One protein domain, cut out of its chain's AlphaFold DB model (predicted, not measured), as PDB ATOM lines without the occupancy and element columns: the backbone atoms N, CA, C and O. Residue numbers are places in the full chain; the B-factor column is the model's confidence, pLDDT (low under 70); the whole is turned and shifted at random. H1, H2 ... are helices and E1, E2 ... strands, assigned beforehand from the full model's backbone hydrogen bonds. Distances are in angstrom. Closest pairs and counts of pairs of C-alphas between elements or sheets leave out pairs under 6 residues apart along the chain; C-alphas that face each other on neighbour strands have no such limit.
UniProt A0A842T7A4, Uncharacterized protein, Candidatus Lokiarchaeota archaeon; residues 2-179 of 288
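Overview. This is residues 2 to 179 of the 288 residues of an uncharacterized protein of Candidatus Lokiarchaeota archaeon (UniProt A0A842T7A4). One very long helix, H6, runs the length of a rod; its first part packs on one face of a strongly twisted five-stranded sheet at one end, and farther along H1 and H3 pack on it as a three-helix bundle, with the short H2, H4 and H5 also touching it. The printed part has 178 residues with six named helices and five named strands, in the order H1 H2 E1 E2 H3 H4 H5 E3 E4 E5 H6. The sheet runs E1 E2 E3 E4 E5, antiparallel; the class is mixed, helices and strands. The whole is only just loose, close to compact, with a radius of gyration of the C-alphas of 19.2 A and spans of 66 by 32 by 27 A.

Arrangement. Start at the sheet, where E1, residues 20 to 28, and E2, residues 31 to 39, form an antiparallel hairpin; N 24 and O 35 are within hydrogen-bond range at 2.9 A. Beside E2 find its antiparallel neighbour E3, residues 108 to 114, with N 34 and O 109 2.7 A apart. E3, E4, residues 117 to 124, and E5, residues 127 to 134, are a meander, each strand the antiparallel neighbour of the one before; look for N 110 and O 121 at 2.7 A and N 120 and O 132 at 2.8 A. E5 bends by 62 degrees at residue 130. H6, residues 139 to 178, is on this sheet through residues 139 to 151, two layers with the helix on one face; the C-alphas of Pro 36 and Cys 147 are the closest of E2 and H6, at 5.9 A. H6 is the hub, touching five helices. Its residues 151 to 155 touch H2, residues 15 to 18, closest at the C-alphas of Pro 16 and Ile 151, 5.8 A. Its residues 154 to 162 touch H5, residues 91 to 96, closest at the C-alphas of Ile 91 and Phe 158, 5.9 A. H4, residues 73 to 79, only just touches H6, with 3 pairs of C-alphas within 8 A, closest at Ile 78 and Leu 161, 7.0 A. H1, residues 2 to 12, H3, residues 47 to 67, and H6 make a bundle, three helices grouped together. H1 touches residues 162 to 169 of H6, closest at the C-alphas of Leu 2 and Lys 166, 7.2 A, at a shallow tilt of 12 degrees, opposite ways. Residues 60 to 67 of H3 touch H6, closest at the C-alphas of Tyr 67 and Lys 176, 5.4 A. Every O i to N i+4 pair is within hydrogen-bond range in H3, H5 and H6; H1 has 6 of 7, H4 has 1 of 3 but 3 of 4 O i to N i+3 pairs, and H2 is too short for an O i to N i+4 pair.

Along the chain. Find C-alpha 20 at (233.674, 198.298, 261.555), where E1 begins its 25.8 A; E2 spans 24.6 A and E4 22.3 A. H6 runs 58.8 A from C-alpha 139 at (237.832, 182.360, 267.394) to C-alpha 178 at (188.983, 214.457, 261.054), and H3 runs 30.1 A.

Size, cuts and confidence. The C-alphas farthest apart are those of Lys 115 and Lys 179, 66.1 A. The printed part has no cut, and the links H4 to H5 and H5 to E3 are long. Mean pLDDT of the printed part is 84.3; look for values under 70 at residues 71 to 73, 76 to 77, 79 to 86 and 103 to 106 of the model.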
ATOM      1  N   LEU A   2     205.398 210.647 255.342       91.69
ATOM      2  CA  LEU A   2     205.560 209.185 255.431       91.69
ATOM      3  C   LEU A   2     206.515 208.611 254.374       91.69
ATOM      4  O   LEU A   2     207.442 207.909 254.739       91.69
ATOM      5  N   GLN A   3     206.385 208.989 253.098       92.25
ATOM      6  CA  GLN A   3     207.327 208.550 252.052       92.25
ATOM      7  C   GLN A   3     208.791 208.872 252.398       92.25
ATOM      8  O   GLN A   3     209.663 208.021 252.273       92.25
ATOM      9  N   ARG A   4     209.060 210.079 252.913       91.56
ATOM     10  CA  ARG A   4     210.398 210.480 253.375       91.56
ATOM     11  C   ARG A   4     210.863 209.667 254.588       91.56
ATOM     12  O   ARG A   4     212.040 209.348 254.682       91.56
ATOM     13  N   HIS A   5     209.945 209.324 255.491       94.12
ATOM     14  CA  HIS A   5     210.218 208.469 256.645       94.12
ATOM     15  C   HIS A   5     210.606 207.044 256.219       94.12
ATOM     16  O   HIS A   5     211.567 206.505 256.754       94.12
ATOM     17  N   GLU A   6     209.929 206.472 255.218       94.56
ATOM     18  CA  GLU A   6     210.311 205.176 254.635       94.56
ATOM     19  C   GLU A   6     211.634 205.248 253.873       94.56
ATOM     20  O   GLU A   6     212.448 204.337 253.959       94.56
ATOM     21  N   SER A   7     211.859 206.324 253.115       94.19
ATOM     22  CA  SER A   7     213.097 206.488 252.353       94.19
ATOM     23  C   SER A   7     214.303 206.542 253.284       94.19
ATOM     24  O   SER A   7     215.243 205.778 253.103       94.19
ATOM     25  N   LEU A   8     214.244 207.383 254.323       93.88
ATOM     26  CA  LEU A   8     215.339 207.517 255.284       93.88
ATOM     27  C   LEU A   8     215.593 206.231 256.067       93.88
ATOM     28  O   LEU A   8     216.743 205.936 256.371       93.88
ATOM     29  N   TYR A   9     214.556 205.444 256.363       95.06
ATOM     30  CA  TYR A   9     214.724 204.144 257.010       95.06
ATOM     31  C   TYR A   9     215.716 203.251 256.254       95.06
ATOM     32  O   TYR A   9     216.635 202.709 256.864       95.06
ATOM     33  N   LYS A  10     215.560 203.144 254.925       93.88
ATOM     34  CA  LYS A  10     216.387 202.276 254.067       93.88
ATOM     35  C   LYS A  10     217.869 202.646 254.097       93.88
ATOM     36  O   LYS A  10     218.714 201.762 253.969       93.88
ATOM     37  N   ASP A  11     218.166 203.931 254.260       92.44
ATOM     38  CA  ASP A  11     219.537 204.438 254.308       92.44
ATOM     39  C   ASP A  11     220.145 204.300 255.707       92.44
ATOM     40  O   ASP A  11     221.303 203.907 255.847       92.44
ATOM     41  N   LEU A  12     219.355 204.603 256.742       92.31
ATOM     42  CA  LEU A  12     219.802 204.645 258.135       92.31
ATOM     43  C   LEU A  12     220.006 203.251 258.734       92.31
ATOM     44  O   LEU A  12     220.989 203.045 259.438       92.31
ATOM     45  N   ILE A  13     219.135 202.283 258.425       94.31
ATOM     46  CA  ILE A  13     219.219 200.919 258.979       94.31
ATOM     47  C   ILE A  13     220.540 200.215 258.632       94.31
ATOM     48  O   ILE A  13     220.993 199.348 259.368       94.31
ATOM     49  N   LYS A  14     221.191 200.620 257.537       92.75
ATOM     50  CA  LYS A  14     222.459 200.051 257.058       92.75
ATOM     51  C   LYS A  14     223.691 200.657 257.729       92.75
ATOM     52  O   LYS A  14     224.804 200.229 257.449       92.75
ATOM     53  N   ILE A  15     223.541 201.702 258.549       91.56
ATOM     54  CA  ILE A  15     224.689 202.363 259.188       91.56
ATOM     55  C   ILE A  15     225.490 201.388 260.063       91.56
ATOM     56  O   ILE A  15     226.706 201.368 259.895       91.56
ATOM     57  N   PRO A  16     224.875 200.564 260.937       90.88
ATOM     58  CA  PRO A  16     225.618 199.604 261.753       90.88
ATOM     59  C   PRO A  16     226.499 198.648 260.936       90.88
ATOM     60  O   PRO A  16     227.649 198.458 261.299       90.88
ATOM     61  N   GLU A  17     226.009 198.133 259.804       91.06
ATOM     62  CA  GLU A  17     226.766 197.238 258.902       91.06
ATOM     63  C   GLU A  17     227.954 197.933 258.225       91.06
ATOM     64  O   GLU A  17     228.970 197.316 257.930       91.06
ATOM     65  N   LYS A  18     227.828 199.235 257.951       89.88
ATOM     66  CA  LYS A  18     228.893 200.034 257.325       89.88
ATOM     67  C   LYS A  18     229.995 200.421 258.307       89.88
ATOM     68  O   LYS A  18     231.022 200.950 257.885       89.88
ATOM     69  N   ARG A  19     229.761 200.248 259.607       90.69
ATOM     70  CA  ARG A  19     230.732 200.539 260.658       90.69
ATOM     71  C   ARG A  19     231.528 199.274 260.940       90.69
ATOM     72  O   ARG A  19     230.956 198.199 261.067       90.69
ATOM     73  N   LYS A  20     232.844 199.410 261.093       90.31
ATOM     74  CA  LYS A  20     233.674 198.298 261.555       90.31
ATOM     75  C   LYS A  20     233.332 198.024 263.022       90.31
ATOM     76  O   LYS A  20     233.393 198.929 263.855       90.31
ATOM     77  N   MET A  21     232.944 196.788 263.314       92.00
ATOM     78  CA  MET A  21     232.754 196.288 264.671       92.00
ATOM     79  C   MET A  21     233.855 195.275 264.974       92.00
ATOM     80  O   MET A  21     234.182 194.446 264.128       92.00
ATOM     81  N   ILE A  22     234.440 195.383 266.159       92.50
ATOM     82  CA  ILE A  22     235.491 194.504 266.672       92.50
ATOM     83  C   ILE A  22     235.043 193.908 268.000       92.50
ATOM     84  O   ILE A  22     234.158 194.460 268.655       92.50
ATOM     85  N   ILE A  23     235.693 192.835 268.439       92.06
ATOM     86  CA  ILE A  23     235.500 192.300 269.786       92.06
ATOM     87  C   ILE A  23     236.662 192.707 270.669       92.06
ATOM     88  O   ILE A  23     237.825 192.534 270.322       92.06
ATOM     89  N   LYS A  24     236.336 193.240 271.846       89.75
ATOM     90  CA  LYS A  24     237.262 193.261 272.975       89.75
ATOM     91  C   LYS A  24     236.926 192.088 273.880       89.75
ATOM     92  O   LYS A  24     235.762 191.895 274.218       89.75
ATOM     93  N   THR A  25     237.917 191.295 274.250       89.19
ATOM     94  CA  THR A  25     237.733 190.202 275.202       89.19
ATOM     95  C   THR A  25     238.147 190.648 276.599       89.19
ATOM     96  O   THR A  25     239.139 191.351 276.777       89.19
ATOM     97  N   GLU A  26     237.359 190.267 277.600       90.38
ATOM     98  CA  GLU A  26     237.658 190.467 279.020       90.38
ATOM     99  C   GLU A  26     237.528 189.128 279.748       90.38
ATOM    100  O   GLU A  26     236.579 188.377 279.514       90.38
ATOM    101  N   SER A  27     238.464 188.839 280.649       90.00
ATOM    102  CA  SER A  27     238.396 187.677 281.535       90.00
ATOM    103  C   SER A  27     238.050 188.130 282.949       90.00
ATOM    104  O   SER A  27     238.722 188.995 283.507       90.00
ATOM    105  N   GLU A  28     237.018 187.534 283.539       87.75
ATOM    106  CA  GLU A  28     236.624 187.758 284.934       87.75
ATOM    107  C   GLU A  28     236.559 186.398 285.647       87.75
ATOM    108  O   GLU A  28     235.586 185.648 285.511       87.75
ATOM    109  N   GLY A  29     237.624 186.050 286.379       87.06
ATOM    110  CA  GLY A  29     237.811 184.696 286.909       87.06
ATOM    111  C   GLY A  29     237.906 183.673 285.773       87.06
ATOM    112  O   GLY A  29     238.645 183.886 284.816       87.06
ATOM    113  N   ASP A  30     237.104 182.611 285.846       87.19
ATOM    114  CA  ASP A  30     237.057 181.549 284.827       87.19
ATOM    115  C   ASP A  30     236.143 181.881 283.631       87.19
ATOM    116  O   ASP A  30     235.923 181.050 282.750       87.19
ATOM    117  N   LYS A  31     235.550 183.081 283.602       90.81
ATOM    118  CA  LYS A  31     234.617 183.495 282.547       90.81
ATOM    119  C   LYS A  31     235.320 184.346 281.504       90.81
ATOM    120  O   LYS A  31     235.996 185.317 281.839       90.81
ATOM    121  N   LEU A  32     235.073 184.027 280.235       92.62
ATOM    122  CA  LEU A  32     235.491 184.826 279.088       92.62
ATOM    123  C   LEU A  32     234.300 185.616 278.540       92.62
ATOM    124  O   LEU A  32     233.264 185.041 278.202       92.62
ATOM    125  N   PHE A  33     234.457 186.931 278.422       91.31
ATOM    126  CA  PHE A  33     233.441 187.831 277.894       91.31
ATOM    127  C   PHE A  33     233.887 188.479 276.585       91.31
ATOM    128  O   PHE A  33     234.920 189.136 276.528       91.31
ATOM    129  N   GLY A  34     233.064 188.351 275.546       91.75
ATOM    130  CA  GLY A  34     233.128 189.132 274.319       91.75
ATOM    131  C   GLY A  34     232.335 190.433 274.450       91.75
ATOM    132  O   GLY A  34     231.153 190.448 274.813       91.75
ATOM    133  N   LEU A  35     232.996 191.542 274.147       91.06
ATOM    134  CA  LEU A  35     232.466 192.895 274.230       91.06
ATOM    135  C   LEU A  35     232.592 193.547 272.853       91.06
ATOM    136  O   LEU A  35     233.635 194.130 272.547       91.06
ATOM    137  N   PRO A  36     231.552 193.460 272.008       91.81
ATOM    138  CA  PRO A  36     231.589 194.103 270.707       91.81
ATOM    139  C   PRO A  36     231.704 195.621 270.873       91.81
ATOM    140  O   PRO A  36     231.122 196.211 271.789       91.81
ATOM    141  N   ARG A  37     232.503 196.249 270.017       91.06
ATOM    142  CA  ARG A  37     232.791 197.686 270.008       91.06
ATOM    143  C   ARG A  37     232.829 198.192 268.582       91.06
ATOM    144  O   ARG A  37     233.316 197.501 267.691       91.06
ATOM    145  N   PHE A  38     232.349 199.408 268.365       91.12
ATOM    146  CA  PHE A  38     232.536 200.060 267.073       91.12
ATOM    147  C   PHE A  38     233.901 200.732 267.010       91.12
ATOM    148  O   PHE A  38     234.297 201.435 267.933       91.12
ATOM    149  N   GLU A  39     234.573 200.595 265.874       89.44
ATOM    150  CA  GLU A  39     235.832 201.268 265.588       89.44
ATOM    151  C   GLU A  39     235.692 202.065 264.278       89.44
ATOM    152  O   GLU A  39     235.566 201.469 263.207       89.44
ATOM    153  N   PRO A  40     235.675 203.408 264.312       87.94
ATOM    154  CA  PRO A  40     235.756 204.284 265.484       87.94
ATOM    155  C   PRO A  40     234.469 204.316 266.341       87.94
ATOM    156  O   PRO A  40     233.355 204.073 265.861       87.94
ATOM    157  N   ASN A  41     234.615 204.723 267.611       82.94
ATOM    158  CA  ASN A  41     233.516 204.802 268.589       82.94
ATOM    159  C   ASN A  41     232.384 205.753 268.160       82.94
ATOM    160  O   ASN A  41     231.246 205.633 268.618       82.94
ATOM    161  N   CYS A  42     232.693 206.731 267.306       81.50
ATOM    162  CA  CYS A  42     231.726 207.671 266.753       81.50
ATOM    163  C   CYS A  42     231.592 207.479 265.245       81.50
ATOM    164  O   CYS A  42     232.591 207.398 264.539       81.50
ATOM    165  N   TYR A  43     230.358 207.450 264.750       83.31
ATOM    166  CA  TYR A  43     230.091 207.417 263.318       83.31
ATOM    167  C   TYR A  43     230.229 208.804 262.683       83.31
ATOM    168  O   TYR A  43     229.560 209.760 263.093       83.31
ATOM    169  N   ASP A  44     231.029 208.881 261.624       81.25
ATOM    170  CA  ASP A  44     231.139 210.066 260.782       81.25
ATOM    171  C   ASP A  44     230.023 210.081 259.740       81.25
ATOM    172  O   ASP A  44     230.050 209.398 258.714       81.25
ATOM    173  N   TRP A  45     228.997 210.884 260.006       79.50
ATOM    174  CA  TRP A  45     227.866 210.998 259.099       79.50
ATOM    175  C   TRP A  45     228.246 211.608 257.756       79.50
ATOM    176  O   TRP A  45     228.887 212.659 257.689       79.50
ATOM    177  N   SER A  46     227.637 211.079 256.692       81.38
ATOM    178  CA  SER A  46     227.431 211.871 255.479       81.38
ATOM    179  C   SER A  46     226.642 213.143 255.824       81.38
ATOM    180  O   SER A  46     225.530 213.049 256.368       81.38
ATOM    181  N   PRO A  47     227.147 214.338 255.470       71.44
ATOM    182  CA  PRO A  47     226.448 215.587 255.741       71.44
ATOM    183  C   PRO A  47     225.033 215.655 255.166       71.44
ATOM    184  O   PRO A  47     224.126 216.223 255.784       71.44
ATOM    185  N   VAL A  48     224.834 215.055 253.990       79.88
ATOM    186  CA  VAL A  48     223.534 214.999 253.316       79.88
ATOM    187  C   VAL A  48     222.554 214.186 254.154       79.88
ATOM    188  O   VAL A  48     221.472 214.675 254.478       79.88
ATOM    189  N   LEU A  49     222.954 212.984 254.575       81.94
ATOM    190  CA  LEU A  49     222.106 212.082 255.354       81.94
ATOM    191  C   LEU A  49     221.750 212.680 256.721       81.94
ATOM    192  O   LEU A  49     220.584 212.680 257.124       81.94
ATOM    193  N   LEU A  50     222.729 213.281 257.402       77.50
ATOM    194  CA  LEU A  50     222.517 213.956 258.682       77.50
ATOM    195  C   LEU A  50     221.533 215.126 258.554       77.50
ATOM    196  O   LEU A  50     220.649 215.304 259.398       77.50
ATOM    197  N   THR A  51     221.652 215.914 257.486       71.88
ATOM    198  CA  THR A  51     220.742 217.029 257.194       71.88
ATOM    199  C   THR A  51     219.333 216.534 256.887       71.88
ATOM    200  O   THR A  51     218.351 217.084 257.397       71.88
ATOM    201  N   GLN A  52     219.208 215.469 256.093       83.69
ATOM    202  CA  GLN A  52     217.915 214.876 255.778       83.69
ATOM    203  C   GLN A  52     217.219 214.336 257.032       83.69
ATOM    204  O   GLN A  52     216.030 214.621 257.200       83.69
ATOM    205  N   LEU A  53     217.941 213.640 257.922       83.62
ATOM    206  CA  LEU A  53     217.420 213.156 259.203       83.62
ATOM    207  C   LEU A  53     216.988 214.319 260.107       83.62
ATOM    208  O   LEU A  53     215.854 214.335 260.579       83.62
ATOM    209  N   ARG A  54     217.848 215.326 260.299       77.00
ATOM    210  CA  ARG A  54     217.564 216.530 261.107       77.00
ATOM    211  C   ARG A  54     216.275 217.222 260.685       77.00
ATOM    212  O   ARG A  54     215.376 217.418 261.499       77.00
ATOM    213  N   ASN A  55     216.181 217.555 259.400       78.12
ATOM    214  CA  ASN A  55     215.012 218.220 258.839       78.12
ATOM    215  C   ASN A  55     213.758 217.347 258.990       78.12
ATOM    216  O   ASN A  55     212.701 217.856 259.339       78.12
ATOM    217  N   HIS A  56     213.875 216.032 258.782       88.12
ATOM    218  CA  HIS A  56     212.746 215.112 258.914       88.12
ATOM    219  C   HIS A  56     212.217 215.022 260.350       88.12
ATOM    220  O   HIS A  56     211.010 215.109 260.564       88.12
ATOM    221  N   LEU A  57     213.101 214.908 261.346       81.31
ATOM    222  CA  LEU A  57     212.708 214.891 262.759       81.31
ATOM    223  C   LEU A  57     212.052 216.217 263.179       81.31
ATOM    224  O   LEU A  57     211.058 216.204 263.906       81.31
ATOM    225  N   GLN A  58     212.552 217.352 262.679       76.44
ATOM    226  CA  GLN A  58     211.933 218.659 262.909       76.44
ATOM    227  C   GLN A  58     210.543 218.755 262.261       76.44
ATOM    228  O   GLN A  58     209.612 219.265 262.885       76.44
ATOM    229  N   ASP A  59     210.383 218.252 261.036       83.00
ATOM    230  CA  ASP A  59     209.094 218.237 260.340       83.00
ATOM    231  C   ASP A  59     208.061 217.403 261.117       83.00
ATOM    232  O   ASP A  59     206.927 217.849 261.302       83.00
ATOM    233  N   ILE A  60     208.459 216.227 261.623       85.12
ATOM    234  CA  ILE A  60     207.620 215.370 262.479       85.12
ATOM    235  C   ILE A  60     207.227 216.107 263.760       85.12
ATOM    236  O   ILE A  60     206.048 216.147 264.112       85.12
ATOM    237  N   TRP A  61     208.192 216.732 264.437       80.19
ATOM    238  CA  TRP A  61     207.935 217.491 265.658       80.19
ATOM    239  C   TRP A  61     206.891 218.591 265.438       80.19
ATOM    240  O   TRP A  61     205.909 218.686 266.173       80.19
ATOM    241  N   VAL A  62     207.066 219.401 264.390       75.94
ATOM    242  CA  VAL A  62     206.133 220.483 264.039       75.94
ATOM    243  C   VAL A  62     204.752 219.932 263.690       75.94
ATOM    244  O   VAL A  62     203.736 220.520 264.065       75.94
ATOM    245  N   PHE A  63     204.705 218.806 262.982       83.19
ATOM    246  CA  PHE A  63     203.459 218.144 262.629       83.19
ATOM    247  C   PHE A  63     202.684 217.692 263.869       83.19
ATOM    248  O   PHE A  63     201.505 218.027 263.997       83.19
ATOM    249  N   PHE A  64     203.358 217.039 264.816       81.75
ATOM    250  CA  PHE A  64     202.768 216.682 266.103       81.75
ATOM    251  C   PHE A  64     202.305 217.918 266.869       81.75
ATOM    252  O   PHE A  64     201.158 217.985 267.290       81.75
ATOM    253  N   GLU A  65     203.124 218.961 266.981       76.31
ATOM    254  CA  GLU A  65     202.732 220.154 267.732       76.31
ATOM    255  C   GLU A  65     201.478 220.858 267.219       76.31
ATOM    256  O   GLU A  65     200.769 221.474 268.025       76.31
ATOM    257  N   LYS A  66     201.255 220.821 265.902       76.38
ATOM    258  CA  LYS A  66     200.159 221.522 265.237       76.38
ATOM    259  C   LYS A  66     198.873 220.699 265.196       76.38
ATOM    260  O   LYS A  66     197.794 221.265 265.361       76.38
ATOM    261  N   TYR A  67     198.989 219.399 264.940       82.12
ATOM    262  CA  TYR A  67     197.838 218.559 264.605       82.12
ATOM    263  C   TYR A  67     197.522 217.487 265.643       82.12
ATOM    264  O   TYR A  67     196.399 216.997 265.651       82.12
ATOM    265  N   SER A  68     198.467 217.135 266.517       79.31
ATOM    266  CA  SER A  68     198.253 216.080 267.505       79.31
ATOM    267  C   SER A  68     197.354 216.554 268.647       79.31
ATOM    268  O   SER A  68     197.646 217.564 269.299       79.31
ATOM    269  N   TYR A  69     196.288 215.806 268.940       72.81
ATOM    270  CA  TYR A  69     195.461 216.033 270.133       72.81
ATOM    271  C   TYR A  69     196.067 215.413 271.382       72.81
ATOM    272  O   TYR A  69     195.859 215.942 272.475       72.81
ATOM    273  N   TYR A  70     196.860 214.363 271.233       72.19
ATOM    274  CA  TYR A  70     197.546 213.695 272.326       72.19
ATOM    275  C   TYR A  70     198.991 213.410 271.929       72.19
ATOM    276  O   TYR A  70     199.242 212.719 270.948       72.19
ATOM    277  N   PHE A  71     199.941 213.945 272.697       67.50
ATOM    278  CA  PHE A  71     201.360 213.733 272.444       67.50
ATOM    279  C   PHE A  71     201.888 212.635 273.364       67.50
ATOM    280  O   PHE A  71     202.011 212.852 274.572       67.50
ATOM    281  N   ASP A  72     202.222 211.479 272.792       67.75
ATOM    282  CA  ASP A  72     202.858 210.403 273.540       67.75
ATOM    283  C   ASP A  72     204.283 210.807 273.955       67.75
ATOM    284  O   ASP A  72     205.200 210.957 273.140       67.75
ATOM    285  N   SER A  73     204.472 210.979 275.263       66.19
ATOM    286  CA  SER A  73     205.762 211.326 275.858       66.19
ATOM    287  C   SER A  73     206.850 210.269 275.620       66.19
ATOM    288  O   SER A  73     208.033 210.612 275.668       66.19
ATOM    289  N   THR A  74     206.497 209.024 275.280       70.50
ATOM    290  CA  THR A  74     207.470 207.978 274.916       70.50
ATOM    291  C   THR A  74     208.192 208.267 273.595       70.50
ATOM    292  O   THR A  74     209.276 207.733 273.356       70.50
ATOM    293  N   LEU A  75     207.664 209.180 272.770       70.81
ATOM    294  CA  LEU A  75     208.338 209.683 271.571       70.81
ATOM    295  C   LEU A  75     209.399 210.732 271.890       70.81
ATOM    296  O   LEU A  75     210.234 211.036 271.033       70.81
ATOM    297  N   LEU A  76     209.394 211.296 273.107       67.69
ATOM    298  CA  LEU A  76     210.392 212.282 273.502       67.69
ATOM    299  C   LEU A  76     211.787 211.686 273.414       67.69
ATOM    300  O   LEU A  76     212.560 212.268 272.693       67.69
ATOM    301  N   PRO A  77     212.165 210.540 273.988       67.06
ATOM    302  CA  PRO A  77     213.524 210.018 273.798       67.06
ATOM    303  C   PRO A  77     213.967 209.841 272.332       67.06
ATOM    304  O   PRO A  77     215.156 209.965 272.027       67.06
ATOM    305  N   ILE A  78     213.009 209.620 271.425       70.06
ATOM    306  CA  ILE A  78     213.245 209.426 269.994       70.06
ATOM    307  C   ILE A  78     213.467 210.772 269.269       70.06
ATOM    308  O   ILE A  78     214.333 210.873 268.399       70.06
ATOM    309  N   LEU A  79     212.708 211.814 269.636       63.91
ATOM    310  CA  LEU A  79     212.711 213.149 269.006       63.91
ATOM    311  C   LEU A  79     213.517 214.208 269.785       63.91
ATOM    312  O   LEU A  79     214.043 215.166 269.219       63.91
ATOM    313  N   SER A  80     213.556 214.055 271.104       55.66
ATOM    314  CA  SER A  80     214.097 214.965 272.107       55.66
ATOM    315  C   SER A  80     215.595 214.926 272.060       55.66
ATOM    316  O   SER A  80     216.262 213.909 272.251       55.66
ATOM    317  N   TYR A  81     216.120 216.120 271.883       52.56
ATOM    318  CA  TYR A  81     217.530 216.329 271.794       52.56
ATOM    319  C   TYR A  81     218.272 215.950 273.082       52.56
ATOM    320  O   TYR A  81     219.359 215.381 273.014       52.56
ATOM    321  N   LYS A  82     217.724 216.303 274.254       53.03
ATOM    322  CA  LYS A  82     218.464 216.233 275.529       53.03
ATOM    323  C   LYS A  82     218.926 214.812 275.859       53.03
ATOM    324  O   LYS A  82     219.967 214.641 276.474       53.03
ATOM    325  N   THR A  83     218.184 213.813 275.392       55.16
ATOM    326  CA  THR A  83     218.442 212.388 275.628       55.16
ATOM    327  C   THR A  83     219.080 211.684 274.431       55.16
ATOM    328  O   THR A  83     219.412 210.505 274.514       55.16
ATOM    329  N   ARG A  84     219.282 212.378 273.302       61.84
ATOM    330  CA  ARG A  84     219.603 211.728 272.022       61.84
ATOM    331  C   ARG A  84     221.007 211.125 271.922       61.84
ATOM    332  O   ARG A  84     221.307 210.461 270.940       61.84
ATOM    333  N   ARG A  85     221.894 211.473 272.858       62.19
ATOM    334  CA  ARG A  85     223.304 211.040 272.902       62.19
ATOM    335  C   ARG A  85     223.635 210.191 274.124       62.19
ATOM    336  O   ARG A  85     224.788 209.825 274.294       62.19
ATOM    337  N   VAL A  86     222.641 209.928 274.963       66.38
ATOM    338  CA  VAL A  86     222.831 209.286 276.266       66.38
ATOM    339  C   VAL A  86     221.938 208.067 276.448       66.38
ATOM    340  O   VAL A  86     222.052 207.407 277.468       66.38
ATOM    341  N   SER A  87     221.046 207.766 275.492       73.25
ATOM    342  CA  SER A  87     220.121 206.645 275.636       73.25
ATOM    343  C   SER A  87     219.886 205.861 274.351       73.25
ATOM    344  O   SER A  87     219.668 206.438 273.282       73.25
ATOM    345  N   LYS A  88     219.779 204.533 274.492       73.75
ATOM    346  CA  LYS A  88     219.370 203.594 273.433       73.75
ATOM    347  C   LYS A  88     217.936 203.788 272.946       73.75
ATOM    348  O   LYS A  88     217.535 203.212 271.940       73.75
ATOM    349  N   LYS A  89     217.146 204.608 273.642       78.75
ATOM    350  CA  LYS A  89     215.821 205.049 273.184       78.75
ATOM    351  C   LYS A  89     215.901 206.150 272.118       78.75
ATOM    352  O   LYS A  89     214.865 206.638 271.674       78.75
ATOM    353  N   SER A  90     217.108 206.537 271.698       79.56
ATOM    354  CA  SER A  90     217.331 207.482 270.613       79.56
ATOM    355  C   SER A  90     217.903 206.816 269.371       79.56
ATOM    356  O   SER A  90     218.938 206.157 269.413       79.56
ATOM    357  N   ILE A  91     217.276 207.094 268.231       80.19
ATOM    358  CA  ILE A  91     217.760 206.676 266.914       80.19
ATOM    359  C   ILE A  91     219.171 207.208 266.639       80.19
ATOM    360  O   ILE A  91     220.013 206.484 266.125       80.19
ATOM    361  N   ILE A  92     219.436 208.471 266.984       78.00
ATOM    362  CA  ILE A  92     220.736 209.090 266.712       78.00
ATOM    363  C   ILE A  92     221.822 208.400 267.532       78.00
ATOM    364  O   ILE A  92     222.855 208.064 266.975       78.00
ATOM    365  N   PHE A  93     221.569 208.127 268.815       81.44
ATOM    366  CA  PHE A  93     222.510 207.402 269.666       81.44
ATOM    367  C   PHE A  93     222.881 206.034 269.086       81.44
ATOM    368  O   PHE A  93     224.065 205.746 268.942       81.44
ATOM    369  N   LEU A  94     221.880 205.235 268.694       83.75
ATOM    370  CA  LEU A  94     222.088 203.897 268.131       83.75
ATOM    371  C   LEU A  94     222.961 203.915 266.869       83.75
ATOM    372  O   LEU A  94     223.707 202.972 266.626       83.75
ATOM    373  N   MET A  95     222.859 204.975 266.063       83.94
ATOM    374  CA  MET A  95     223.600 205.103 264.805       83.94
ATOM    375  C   MET A  95     224.958 205.802 264.979       83.94
ATOM    376  O   MET A  95     225.880 205.519 264.222       83.94
ATOM    377  N   GLU A  96     225.089 206.706 265.957       82.50
ATOM    378  CA  GLU A  96     226.289 207.526 266.181       82.50
ATOM    379  C   GLU A  96     227.312 206.887 267.100       82.50
ATOM    380  O   GLU A  96     228.503 207.082 266.887       82.50
ATOM    381  N   ARG A  97     226.872 206.236 268.175       82.94
ATOM    382  CA  ARG A  97     227.737 205.911 269.310       82.94
ATOM    383  C   ARG A  97     228.094 204.442 269.344       82.94
ATOM    384  O   ARG A  97     227.433 203.609 268.720       82.94
ATOM    385  N   ASP A  98     229.162 204.148 270.067       82.69
ATOM    386  CA  ASP A  98     229.366 202.827 270.616       82.69
ATOM    387  C   ASP A  98     228.392 202.618 271.772       82.69
ATOM    388  O   ASP A  98     228.521 203.195 272.852       82.69
ATOM    389  N   VAL A  99     227.351 201.833 271.506       79.00
ATOM    390  CA  VAL A  99     226.304 201.552 272.487       79.00
ATOM    391  C   VAL A  99     226.874 200.747 273.657       79.00
ATOM    392  O   VAL A  99     226.384 200.904 274.775       79.00
ATOM    393  N   TRP A 100     227.923 199.946 273.431       79.12
ATOM    394  CA  TRP A 100     228.534 199.085 274.444       79.12
ATOM    395  C   TRP A 100     229.501 199.795 275.389       79.12
ATOM    396  O   TRP A 100     229.944 199.190 276.362       79.12
ATOM    397  N   GLU A 101     229.769 201.081 275.175       75.31
ATOM    398  CA  GLU A 101     230.471 201.919 276.154       75.31
ATOM    399  C   GLU A 101     229.535 202.531 277.210       75.31
ATOM    400  O   GLU A 101     229.988 203.292 278.060       75.31
ATOM    401  N   THR A 102     228.229 202.248 277.162       72.25
ATOM    402  CA  THR A 102     227.235 202.904 278.032       72.25
ATOM    403  C   THR A 102     226.572 201.945 279.006       72.25
ATOM    404  O   THR A 102     226.510 200.760 278.751       72.25
ATOM    405  N   ASP A 103     225.963 202.429 280.086       62.75
ATOM    406  CA  ASP A 103     225.270 201.534 281.034       62.75
ATOM    407  C   ASP A 103     223.948 200.964 280.474       62.75
ATOM    408  O   ASP A 103     223.347 200.035 281.022       62.75
ATOM    409  N   GLU A 104     223.463 201.512 279.354       62.09
ATOM    410  CA  GLU A 104     222.192 201.118 278.748       62.09
ATOM    411  C   GLU A 104     222.298 199.914 277.795       62.09
ATOM    412  O   GLU A 104     221.264 199.492 277.259       62.09
ATOM    413  N   VAL A 105     223.485 199.332 277.581       64.00
ATOM    414  CA  VAL A 105     223.699 198.282 276.568       64.00
ATOM    415  C   VAL A 105     222.813 197.048 276.722       64.00
ATOM    416  O   VAL A 105     222.219 196.736 277.761       64.00
ATOM    417  N   TYR A 106     222.848 196.271 275.652       65.81
ATOM    418  CA  TYR A 106     222.521 194.870 275.586       65.81
ATOM    419  C   TYR A 106     223.518 193.927 276.327       65.81
ATOM    420  O   TYR A 106     223.763 192.828 275.876       65.81
ATOM    421  N   GLY A 107     224.118 194.282 277.470       74.50
ATOM    422  CA  GLY A 107     224.978 193.343 278.233       74.50
ATOM    423  C   GLY A 107     226.271 192.859 277.532       74.50
ATOM    424  O   GLY A 107     226.690 193.423 276.521       74.50
ATOM    425  N   LYS A 108     226.928 191.842 278.120       88.12
ATOM    426  CA  LYS A 108     228.171 191.202 277.626       88.12
ATOM    427  C   LYS A 108     227.861 189.835 276.994       88.12
ATOM    428  O   LYS A 108     226.858 189.221 277.351       88.12
ATOM    429  N   TYR A 109     228.727 189.319 276.124       92.12
ATOM    430  CA  TYR A 109     228.611 187.950 275.603       92.12
ATOM    431  C   TYR A 109     229.530 187.013 276.389       92.12
ATOM    432  O   TYR A 109     230.738 187.101 276.260       92.12
ATOM    433  N   LEU A 110     228.982 186.125 277.211       93.25
ATOM    434  CA  LEU A 110     229.722 185.038 277.851       93.25
ATOM    435  C   LEU A 110     230.047 183.959 276.812       93.25
ATOM    436  O   LEU A 110     229.135 183.446 276.165       93.25
ATOM    437  N   ILE A 111     231.320 183.601 276.678       93.62
ATOM    438  CA  ILE A 111     231.808 182.601 275.725       93.62
ATOM    439  C   ILE A 111     232.229 181.355 276.507       93.62
ATOM    440  O   ILE A 111     233.127 181.414 277.344       93.62
ATOM    441  N   GLU A 112     231.583 180.222 276.236       92.50
ATOM    442  CA  GLU A 112     231.875 178.933 276.868       92.50
ATOM    443  C   GLU A 112     232.225 177.896 275.794       92.50
ATOM    444  O   GLU A 112     231.343 177.316 275.149       92.50
ATOM    445  N   ILE A 113     233.517 177.643 275.605       88.81
ATOM    446  CA  ILE A 113     234.001 176.622 274.670       88.81
ATOM    447  C   ILE A 113     233.844 175.245 275.330       88.81
ATOM    448  O   ILE A 113     234.382 174.992 276.408       88.81
ATOM    449  N   LYS A 114     233.077 174.350 274.701       89.19
ATOM    450  CA  LYS A 114     232.897 172.944 275.099       89.19
ATOM    451  C   LYS A 114     233.548 172.012 274.084       89.19
ATOM    452  O   LYS A 114     233.882 172.429 272.986       89.19
ATOM    453  N   LYS A 115     233.643 170.723 274.430       85.00
ATOM    454  CA  LYS A 115     234.312 169.685 273.627       85.00
ATOM    455  C   LYS A 115     233.931 169.669 272.140       85.00
ATOM    456  O   LYS A 115     234.820 169.503 271.324       85.00
ATOM    457  N   ASP A 116     232.656 169.889 271.810       86.69
ATOM    458  CA  ASP A 116     232.157 169.783 270.426       86.69
ATOM    459  C   ASP A 116     231.426 171.052 269.940       86.69
ATOM    460  O   ASP A 116     230.885 171.090 268.843       86.69
ATOM    461  N   SER A 117     231.337 172.098 270.770       90.94
ATOM    462  CA  SER A 117     230.610 173.329 270.425       90.94
ATOM    463  C   SER A 117     231.037 174.511 271.283       90.94
ATOM    464  O   SER A 117     231.542 174.332 272.389       90.94
ATOM    465  N   THR A 118     230.754 175.725 270.821       93.06
ATOM    466  CA  THR A 118     230.867 176.937 271.637       93.06
ATOM    467  C   THR A 118     229.478 177.423 272.010       93.06
ATOM    468  O   THR A 118     228.596 177.548 271.160       93.06
ATOM    469  N   HIS A 119     229.264 177.702 273.292       94.00
ATOM    470  CA  HIS A 119     228.049 178.358 273.747       94.00
ATOM    471  C   HIS A 119     228.302 179.846 273.944       94.00
ATOM    472  O   HIS A 119     229.252 180.243 274.613       94.00
ATOM    473  N   ILE A 120     227.409 180.663 273.399       92.44
ATOM    474  CA  ILE A 120     227.443 182.113 273.524       92.44
ATOM    475  C   ILE A 120     226.213 182.544 274.320       92.44
ATOM    476  O   ILE A 120     225.071 182.438 273.867       92.44
ATOM    477  N   GLY A 121     226.447 182.986 275.551       89.25
ATOM    478  CA  GLY A 121     225.430 183.443 276.485       89.25
ATOM    479  C   GLY A 121     225.357 184.962 276.545       89.25
ATOM    480  O   GLY A 121     226.338 185.633 276.821       89.25
ATOM    481  N   TYR A 122     224.176 185.532 276.376       88.31
ATOM    482  CA  TYR A 122     223.937 186.938 276.655       88.31
ATOM    483  C   TYR A 122     223.880 187.171 278.167       88.31
ATOM    484  O   TYR A 122     222.940 186.721 278.827       88.31
ATOM    485  N   PHE A 123     224.861 187.873 278.722       85.44
ATOM    486  CA  PHE A 123     225.045 188.058 280.156       85.44
ATOM    487  C   PHE A 123     224.663 189.474 280.597       85.44
ATOM    488  O   PHE A 123     225.205 190.474 280.116       85.44
ATOM    489  N   ARG A 124     223.712 189.578 281.530       81.75
ATOM    490  CA  ARG A 124     223.231 190.856 282.067       81.75
ATOM    491  C   ARG A 124     222.678 190.675 283.472       81.75
ATOM    492  O   ARG A 124     221.973 189.702 283.715       81.75
ATOM    493  N   PHE A 125     222.922 191.642 284.361       81.12
ATOM    494  CA  PHE A 125     222.502 191.560 285.770       81.12
ATOM    495  C   PHE A 125     222.960 190.244 286.416       81.12
ATOM    496  O   PHE A 125     222.156 189.527 287.002       81.12
ATOM    497  N   GLU A 126     224.229 189.891 286.195       83.38
ATOM    498  CA  GLU A 126     224.875 188.692 286.751       83.38
ATOM    499  C   GLU A 126     224.278 187.342 286.307       83.38
ATOM    500  O   GLU A 126     224.638 186.291 286.835       83.38
ATOM    501  N   ARG A 127     223.410 187.333 285.288       86.88
ATOM    502  CA  ARG A 127     222.770 186.117 284.767       86.88
ATOM    503  C   ARG A 127     222.806 186.030 283.246       86.88
ATOM    504  O   ARG A 127     222.805 187.040 282.542       86.88
ATOM    505  N   VAL A 128     222.768 184.801 282.734       87.44
ATOM    506  CA  VAL A 128     222.576 184.526 281.304       87.44
ATOM    507  C   VAL A 128     221.086 184.646 280.976       87.44
ATOM    508  O   VAL A 128     220.265 183.924 281.531       87.44
ATOM    509  N   ILE A 129     220.727 185.574 280.090       87.56
ATOM    510  CA  ILE A 129     219.337 185.824 279.666       87.56
ATOM    511  C   ILE A 129     218.962 184.953 278.466       87.56
ATOM    512  O   ILE A 129     217.818 184.526 278.333       87.56
ATOM    513  N   LYS A 130     219.919 184.725 277.565       87.62
ATOM    514  CA  LYS A 130     219.720 183.967 276.331       87.62
ATOM    515  C   LYS A 130     221.002 183.227 275.992       87.62
ATOM    516  O   LYS A 130     222.079 183.747 276.263       87.62
ATOM    517  N   LYS A 131     220.892 182.029 275.428       91.56
ATOM    518  CA  LYS A 131     222.036 181.182 275.093       91.56
ATOM    519  C   LYS A 131     221.894 180.680 273.666       91.56
ATOM    520  O   LYS A 131     220.801 180.287 273.265       91.56
ATOM    521  N   TYR A 132     222.993 180.710 272.936       93.00
ATOM    522  CA  TYR A 132     223.119 180.182 271.589       93.00
ATOM    523  C   TYR A 132     224.246 179.159 271.571       93.00
ATOM    524  O   TYR A 132     225.201 179.280 272.340       93.00
ATOM    525  N   THR A 133     224.132 178.163 270.704       93.38
ATOM    526  CA  THR A 133     225.170 177.158 270.483       93.38
ATOM    527  C   THR A 133     225.613 177.267 269.035       93.38
ATOM    528  O   THR A 133     224.767 177.298 268.143       93.38
ATOM    529  N   ILE A 134     226.922 177.349 268.817       92.69
ATOM    530  CA  ILE A 134     227.534 177.335 267.491       92.69
ATOM    531  C   ILE A 134     228.516 176.167 267.393       92.69
ATOM    532  O   ILE A 134     229.240 175.854 268.342       92.69
ATOM    533  N   GLU A 135     228.521 175.508 266.241       91.62
ATOM    534  CA  GLU A 135     229.309 174.302 265.954       91.62
ATOM    535  C   GLU A 135     230.714 174.670 265.455       91.62
ATOM    536  O   GLU A 135     231.166 174.229 264.405       91.62
ATOM    537  N   THR A 136     231.394 175.557 266.179       89.50
ATOM    538  CA  THR A 136     232.755 175.984 265.847       89.50
ATOM    539  C   THR A 136     233.527 176.359 267.104       89.50
ATOM    540  O   THR A 136     232.950 176.844 268.085       89.50
ATOM    541  N   HIS A 137     234.835 176.122 267.074       89.06
ATOM    542  CA  HIS A 137     235.805 176.582 268.076       89.06
ATOM    543  C   HIS A 137     236.734 177.662 267.530       89.06
ATOM    544  O   HIS A 137     237.579 178.170 268.261       89.06
ATOM    545  N   ASP A 138     236.592 177.990 266.247       91.00
ATOM    546  CA  ASP A 138     237.392 179.010 265.590       91.00
ATOM    547  C   ASP A 138     237.027 180.392 266.147       91.00
ATOM    548  O   ASP A 138     235.875 180.832 266.054       91.00
ATOM    549  N   LEU A 139     238.011 181.061 266.750       87.94
ATOM    550  CA  LEU A 139     237.832 182.360 267.394       87.94
ATOM    551  C   LEU A 139     237.354 183.416 266.399       87.94
ATOM    552  O   LEU A 139     236.440 184.166 266.730       87.94
ATOM    553  N   ASP A 140     237.859 183.413 265.165       90.44
ATOM    554  CA  ASP A 140     237.459 184.395 264.152       90.44
ATOM    555  C   ASP A 140     235.972 184.240 263.782       90.44
ATOM    556  O   ASP A 140     235.245 185.220 263.585       90.44
ATOM    557  N   GLN A 141     235.478 182.999 263.745       91.94
ATOM    558  CA  GLN A 141     234.063 182.711 263.496       91.94
ATOM    559  C   GLN A 141     233.182 183.081 264.690       91.94
ATOM    560  O   GLN A 141     232.097 183.637 264.497       91.94
ATOM    561  N   ILE A 142     233.642 182.805 265.915       91.56
ATOM    562  CA  ILE A 142     232.965 183.218 267.152       91.56
ATOM    563  C   ILE A 142     232.843 184.748 267.186       91.56
ATOM    564  O   ILE A 142     231.762 185.278 267.459       91.56
ATOM    565  N   GLU A 143     233.924 185.461 266.866       93.19
ATOM    566  CA  GLU A 143     233.941 186.921 266.855       93.19
ATOM    567  C   GLU A 143     233.013 187.503 265.792       93.19
ATOM    568  O   GLU A 143     232.170 188.356 266.085       93.19
ATOM    569  N   SER A 144     233.099 186.993 264.564       93.06
ATOM    570  CA  SER A 144     232.205 187.388 263.475       93.06
ATOM    571  C   SER A 144     230.734 187.170 263.845       93.06
ATOM    572  O   SER A 144     229.891 188.044 263.621       93.06
ATOM    573  N   TRP A 145     230.414 186.038 264.481       93.88
ATOM    574  CA  TRP A 145     229.059 185.738 264.932       93.88
ATOM    575  C   TRP A 145     228.550 186.774 265.944       93.88
ATOM    576  O   TRP A 145     227.463 187.328 265.761       93.88
ATOM    577  N   ILE A 146     229.340 187.082 266.980       93.44
ATOM    578  CA  ILE A 146     228.955 188.042 268.028       93.44
ATOM    579  C   ILE A 146     228.797 189.453 267.445       93.44
ATOM    580  O   ILE A 146     227.820 190.132 267.759       93.44
ATOM    581  N   CYS A 147     229.713 189.893 266.576       93.31
ATOM    582  CA  CYS A 147     229.618 191.195 265.910       93.31
ATOM    583  C   CYS A 147     228.344 191.310 265.060       93.31
ATOM    584  O   CYS A 147     227.630 192.312 265.135       93.31
ATOM    585  N   ASN A 148     228.013 190.271 264.290       93.69
ATOM    586  CA  ASN A 148     226.802 190.253 263.471       93.69
ATOM    587  C   ASN A 148     225.526 190.256 264.325       93.69
ATOM    588  O   ASN A 148     224.584 190.996 264.029       93.69
ATOM    589  N   ASP A 149     225.484 189.482 265.413       92.56
ATOM    590  CA  ASP A 149     224.358 189.510 266.352       92.56
ATOM    591  C   ASP A 149     224.201 190.895 267.005       92.56
ATOM    592  O   ASP A 149     223.096 191.440 267.054       92.56
ATOM    593  N   ALA A 150     225.302 191.520 267.424       91.44
ATOM    594  CA  ALA A 150     225.301 192.867 267.985       91.44
ATOM    595  C   ALA A 150     224.758 193.911 266.990       91.44
ATOM    596  O   ALA A 150     223.883 194.709 267.345       91.44
ATOM    597  N   ILE A 151     225.199 193.872 265.728       92.19
ATOM    598  CA  ILE A 151     224.667 194.710 264.640       92.19
ATOM    599  C   ILE A 151     223.151 194.515 264.489       92.19
ATOM    600  O   ILE A 151     222.398 195.498 264.493       92.19
ATOM    601  N   ASN A 152     222.689 193.264 264.445       92.06
ATOM    602  CA  ASN A 152     221.270 192.928 264.326       92.06
ATOM    603  C   ASN A 152     220.446 193.473 265.502       92.06
ATOM    604  O   ASN A 152     219.344 193.993 265.308       92.06
ATOM    605  N   GLN A 153     220.961 193.409 266.733       89.06
ATOM    606  CA  GLN A 153     220.269 193.960 267.903       89.06
ATOM    607  C   GLN A 153     220.065 195.481 267.797       89.06
ATOM    608  O   GLN A 153     218.967 195.977 268.079       89.06
ATOM    609  N   ILE A 154     221.072 196.224 267.325       90.00
ATOM    610  CA  ILE A 154     220.965 197.676 267.091       90.00
ATOM    611  C   ILE A 154     219.924 197.969 266.009       90.00
ATOM    612  O   ILE A 154     219.080 198.851 266.183       90.00
ATOM    613  N   GLN A 155     219.967 197.231 264.899       92.38
ATOM    614  CA  GLN A 155     219.027 197.383 263.787       92.38
ATOM    615  C   GLN A 155     217.585 197.091 264.214       92.38
ATOM    616  O   GLN A 155     216.672 197.855 263.884       92.38
ATOM    617  N   ASN A 156     217.369 196.043 265.008       91.56
ATOM    618  CA  ASN A 156     216.057 195.698 265.552       91.56
ATOM    619  C   ASN A 156     215.516 196.807 266.462       91.56
ATOM    620  O   ASN A 156     214.361 197.220 266.328       91.56
ATOM    621  N   GLN A 157     216.360 197.359 267.335       89.38
ATOM    622  CA  GLN A 157     215.978 198.479 268.191       89.38
ATOM    623  C   GLN A 157     215.663 199.739 267.392       89.38
ATOM    624  O   GLN A 157     214.657 200.402 267.652       89.38
ATOM    625  N   PHE A 158     216.501 200.074 266.413       91.00
ATOM    626  CA  PHE A 158     216.248 201.189 265.512       91.00
ATOM    627  C   PHE A 158     214.892 201.015 264.818       91.00
ATOM    628  O   PHE A 158     214.073 201.936 264.828       91.00
ATOM    629  N   SER A 159     214.623 199.822 264.287       93.81
ATOM    630  CA  SER A 159     213.382 199.500 263.580       93.81
ATOM    631  C   SER A 159     212.161 199.653 264.473       93.81
ATOM    632  O   SER A 159     211.162 200.242 264.060       93.81
ATOM    633  N   TYR A 160     212.252 199.191 265.719       91.50
ATOM    634  CA  TYR A 160     211.206 199.372 266.716       91.50
ATOM    635  C   TYR A 160     210.900 200.859 266.965       91.50
ATOM    636  O   TYR A 160     209.751 201.290 266.839       91.50
ATOM    637  N   LEU A 161     211.924 201.674 267.245       89.31
ATOM    638  CA  LEU A 161     211.750 203.109 267.506       89.31
ATOM    639  C   LEU A 161     211.212 203.859 266.276       89.31
ATOM    640  O   LEU A 161     210.343 204.724 266.400       89.31
ATOM    641  N   TRP A 162     211.705 203.519 265.084       92.44
ATOM    642  CA  TRP A 162     211.273 204.131 263.829       92.44
ATOM    643  C   TRP A 162     209.811 203.792 263.513       92.44
ATOM    644  O   TRP A 162     209.017 204.675 263.193       92.44
ATOM    645  N   ASN A 163     209.410 202.532 263.696       91.81
ATOM    646  CA  ASN A 163     208.026 202.104 263.495       91.81
ATOM    647  C   ASN A 163     207.055 202.741 264.499       91.81
ATOM    648  O   ASN A 163     205.928 203.074 264.122       91.81
ATOM    649  N   ASN A 164     207.488 202.982 265.738       89.31
ATOM    650  CA  ASN A 164     206.689 203.740 266.702       89.31
ATOM    651  C   ASN A 164     206.432 205.172 266.206       89.31
ATOM    652  O   ASN A 164     205.282 205.607 266.176       89.31
ATOM    653  N   LEU A 165     207.457 205.874 265.700       89.81
ATOM    654  CA  LEU A 165     207.260 207.187 265.067       89.81
ATOM    655  C   LEU A 165     206.288 207.121 263.884       89.81
ATOM    656  O   LEU A 165     205.397 207.962 263.768       89.81
ATOM    657  N   LYS A 166     206.434 206.124 263.004       92.75
ATOM    658  CA  LYS A 166     205.547 205.916 261.849       92.75
ATOM    659  C   LYS A 166     204.087 205.761 262.265       92.75
ATOM    660  O   LYS A 166     203.204 206.355 261.639       92.75
ATOM    661  N   LYS A 167     203.827 204.956 263.299       91.38
ATOM    662  CA  LYS A 167     202.484 204.730 263.848       91.38
ATOM    663  C   LYS A 167     201.873 206.042 264.335       91.38
ATOM    664  O   LYS A 167     200.753 206.368 263.949       91.38
ATOM    665  N   GLU A 168     202.637 206.829 265.076       88.75
ATOM    666  CA  GLU A 168     202.180 208.109 265.620       88.75
ATOM    667  C   GLU A 168     201.937 209.160 264.531       88.75
ATOM    668  O   GLU A 168     200.921 209.854 264.545       88.75
ATOM    669  N   ILE A 169     202.779 209.212 263.491       90.81
ATOM    670  CA  ILE A 169     202.515 210.041 262.301       90.81
ATOM    671  C   ILE A 169     201.164 209.677 261.677       90.81
ATOM    672  O   ILE A 169     200.398 210.573 261.328       90.81
ATOM    673  N   ARG A 170     200.841 208.386 261.549       91.56
ATOM    674  CA  ARG A 170     199.558 207.938 260.984       91.56
ATOM    675  C   ARG A 170     198.370 208.327 261.862       91.56
ATOM    676  O   ARG A 170     197.360 208.777 261.322       91.56
ATOM    677  N   ILE A 171     198.497 208.200 263.183       88.00
ATOM    678  CA  ILE A 171     197.465 208.630 264.138       88.00
ATOM    679  C   ILE A 171     197.205 210.129 263.974       88.00
ATOM    680  O   ILE A 171     196.076 210.530 263.700       88.00
ATOM    681  N   VAL A 172     198.252 210.954 264.018       86.50
ATOM    682  CA  VAL A 172     198.116 212.412 263.893       86.50
ATOM    683  C   VAL A 172     197.651 212.832 262.492       86.50
ATOM    684  O   VAL A 172     196.927 213.815 262.346       86.50
ATOM    685  N   MET A 173     197.989 212.080 261.439       87.62
ATOM    686  CA  MET A 173     197.392 212.279 260.112       87.62
ATOM    687  C   MET A 173     195.881 212.061 260.144       87.62
ATOM    688  O   MET A 173     195.155 212.918 259.646       87.62
ATOM    689  N   LYS A 174     195.390 210.981 260.765       85.88
ATOM    690  CA  LYS A 174     193.946 210.760 260.933       85.88
ATOM    691  C   LYS A 174     193.303 211.925 261.685       85.88
ATOM    692  O   LYS A 174     192.271 212.430 261.254       85.88
ATOM    693  N   GLU A 175     193.932 212.395 262.758       82.44
ATOM    694  CA  GLU A 175     193.453 213.544 263.530       82.44
ATOM    695  C   GLU A 175     193.375 214.823 262.694       82.44
ATOM    696  O   GLU A 175     192.338 215.476 262.693       82.44
ATOM    697  N   LYS A 176     194.418 215.141 261.916       79.12
ATOM    698  CA  LYS A 176     194.456 216.319 261.034       79.12
ATOM    699  C   LYS A 176     193.256 216.386 260.086       79.12
ATOM    700  O   LYS A 176     192.774 217.479 259.812       79.12
ATOM    701  N   TYR A 177     192.850 215.251 259.518       81.44
ATOM    702  CA  TYR A 177     191.781 215.209 258.515       81.44
ATOM    703  C   TYR A 177     190.382 215.089 259.122       81.44
ATOM    704  O   TYR A 177     189.406 215.323 258.421       81.44
ATOM    705  N   THR A 178     190.276 214.720 260.399       77.62
ATOM    706  CA  THR A 178     188.983 214.457 261.054       77.62
ATOM    707  C   THR A 178     188.636 215.470 262.135       77.62
ATOM    708  O   THR A 178     187.491 215.513 262.576       77.62
ATOM    709  N   LYS A 179     189.599 216.283 262.581       70.00
ATOM    710  CA  LYS A 179     189.416 217.226 263.681       70.00
ATOM    711  C   LYS A 179     190.065 218.592 263.369       70.00
ATOM    712  O   LYS A 179     191.120 218.642 262.728       70.00
TER     713      LYS A 179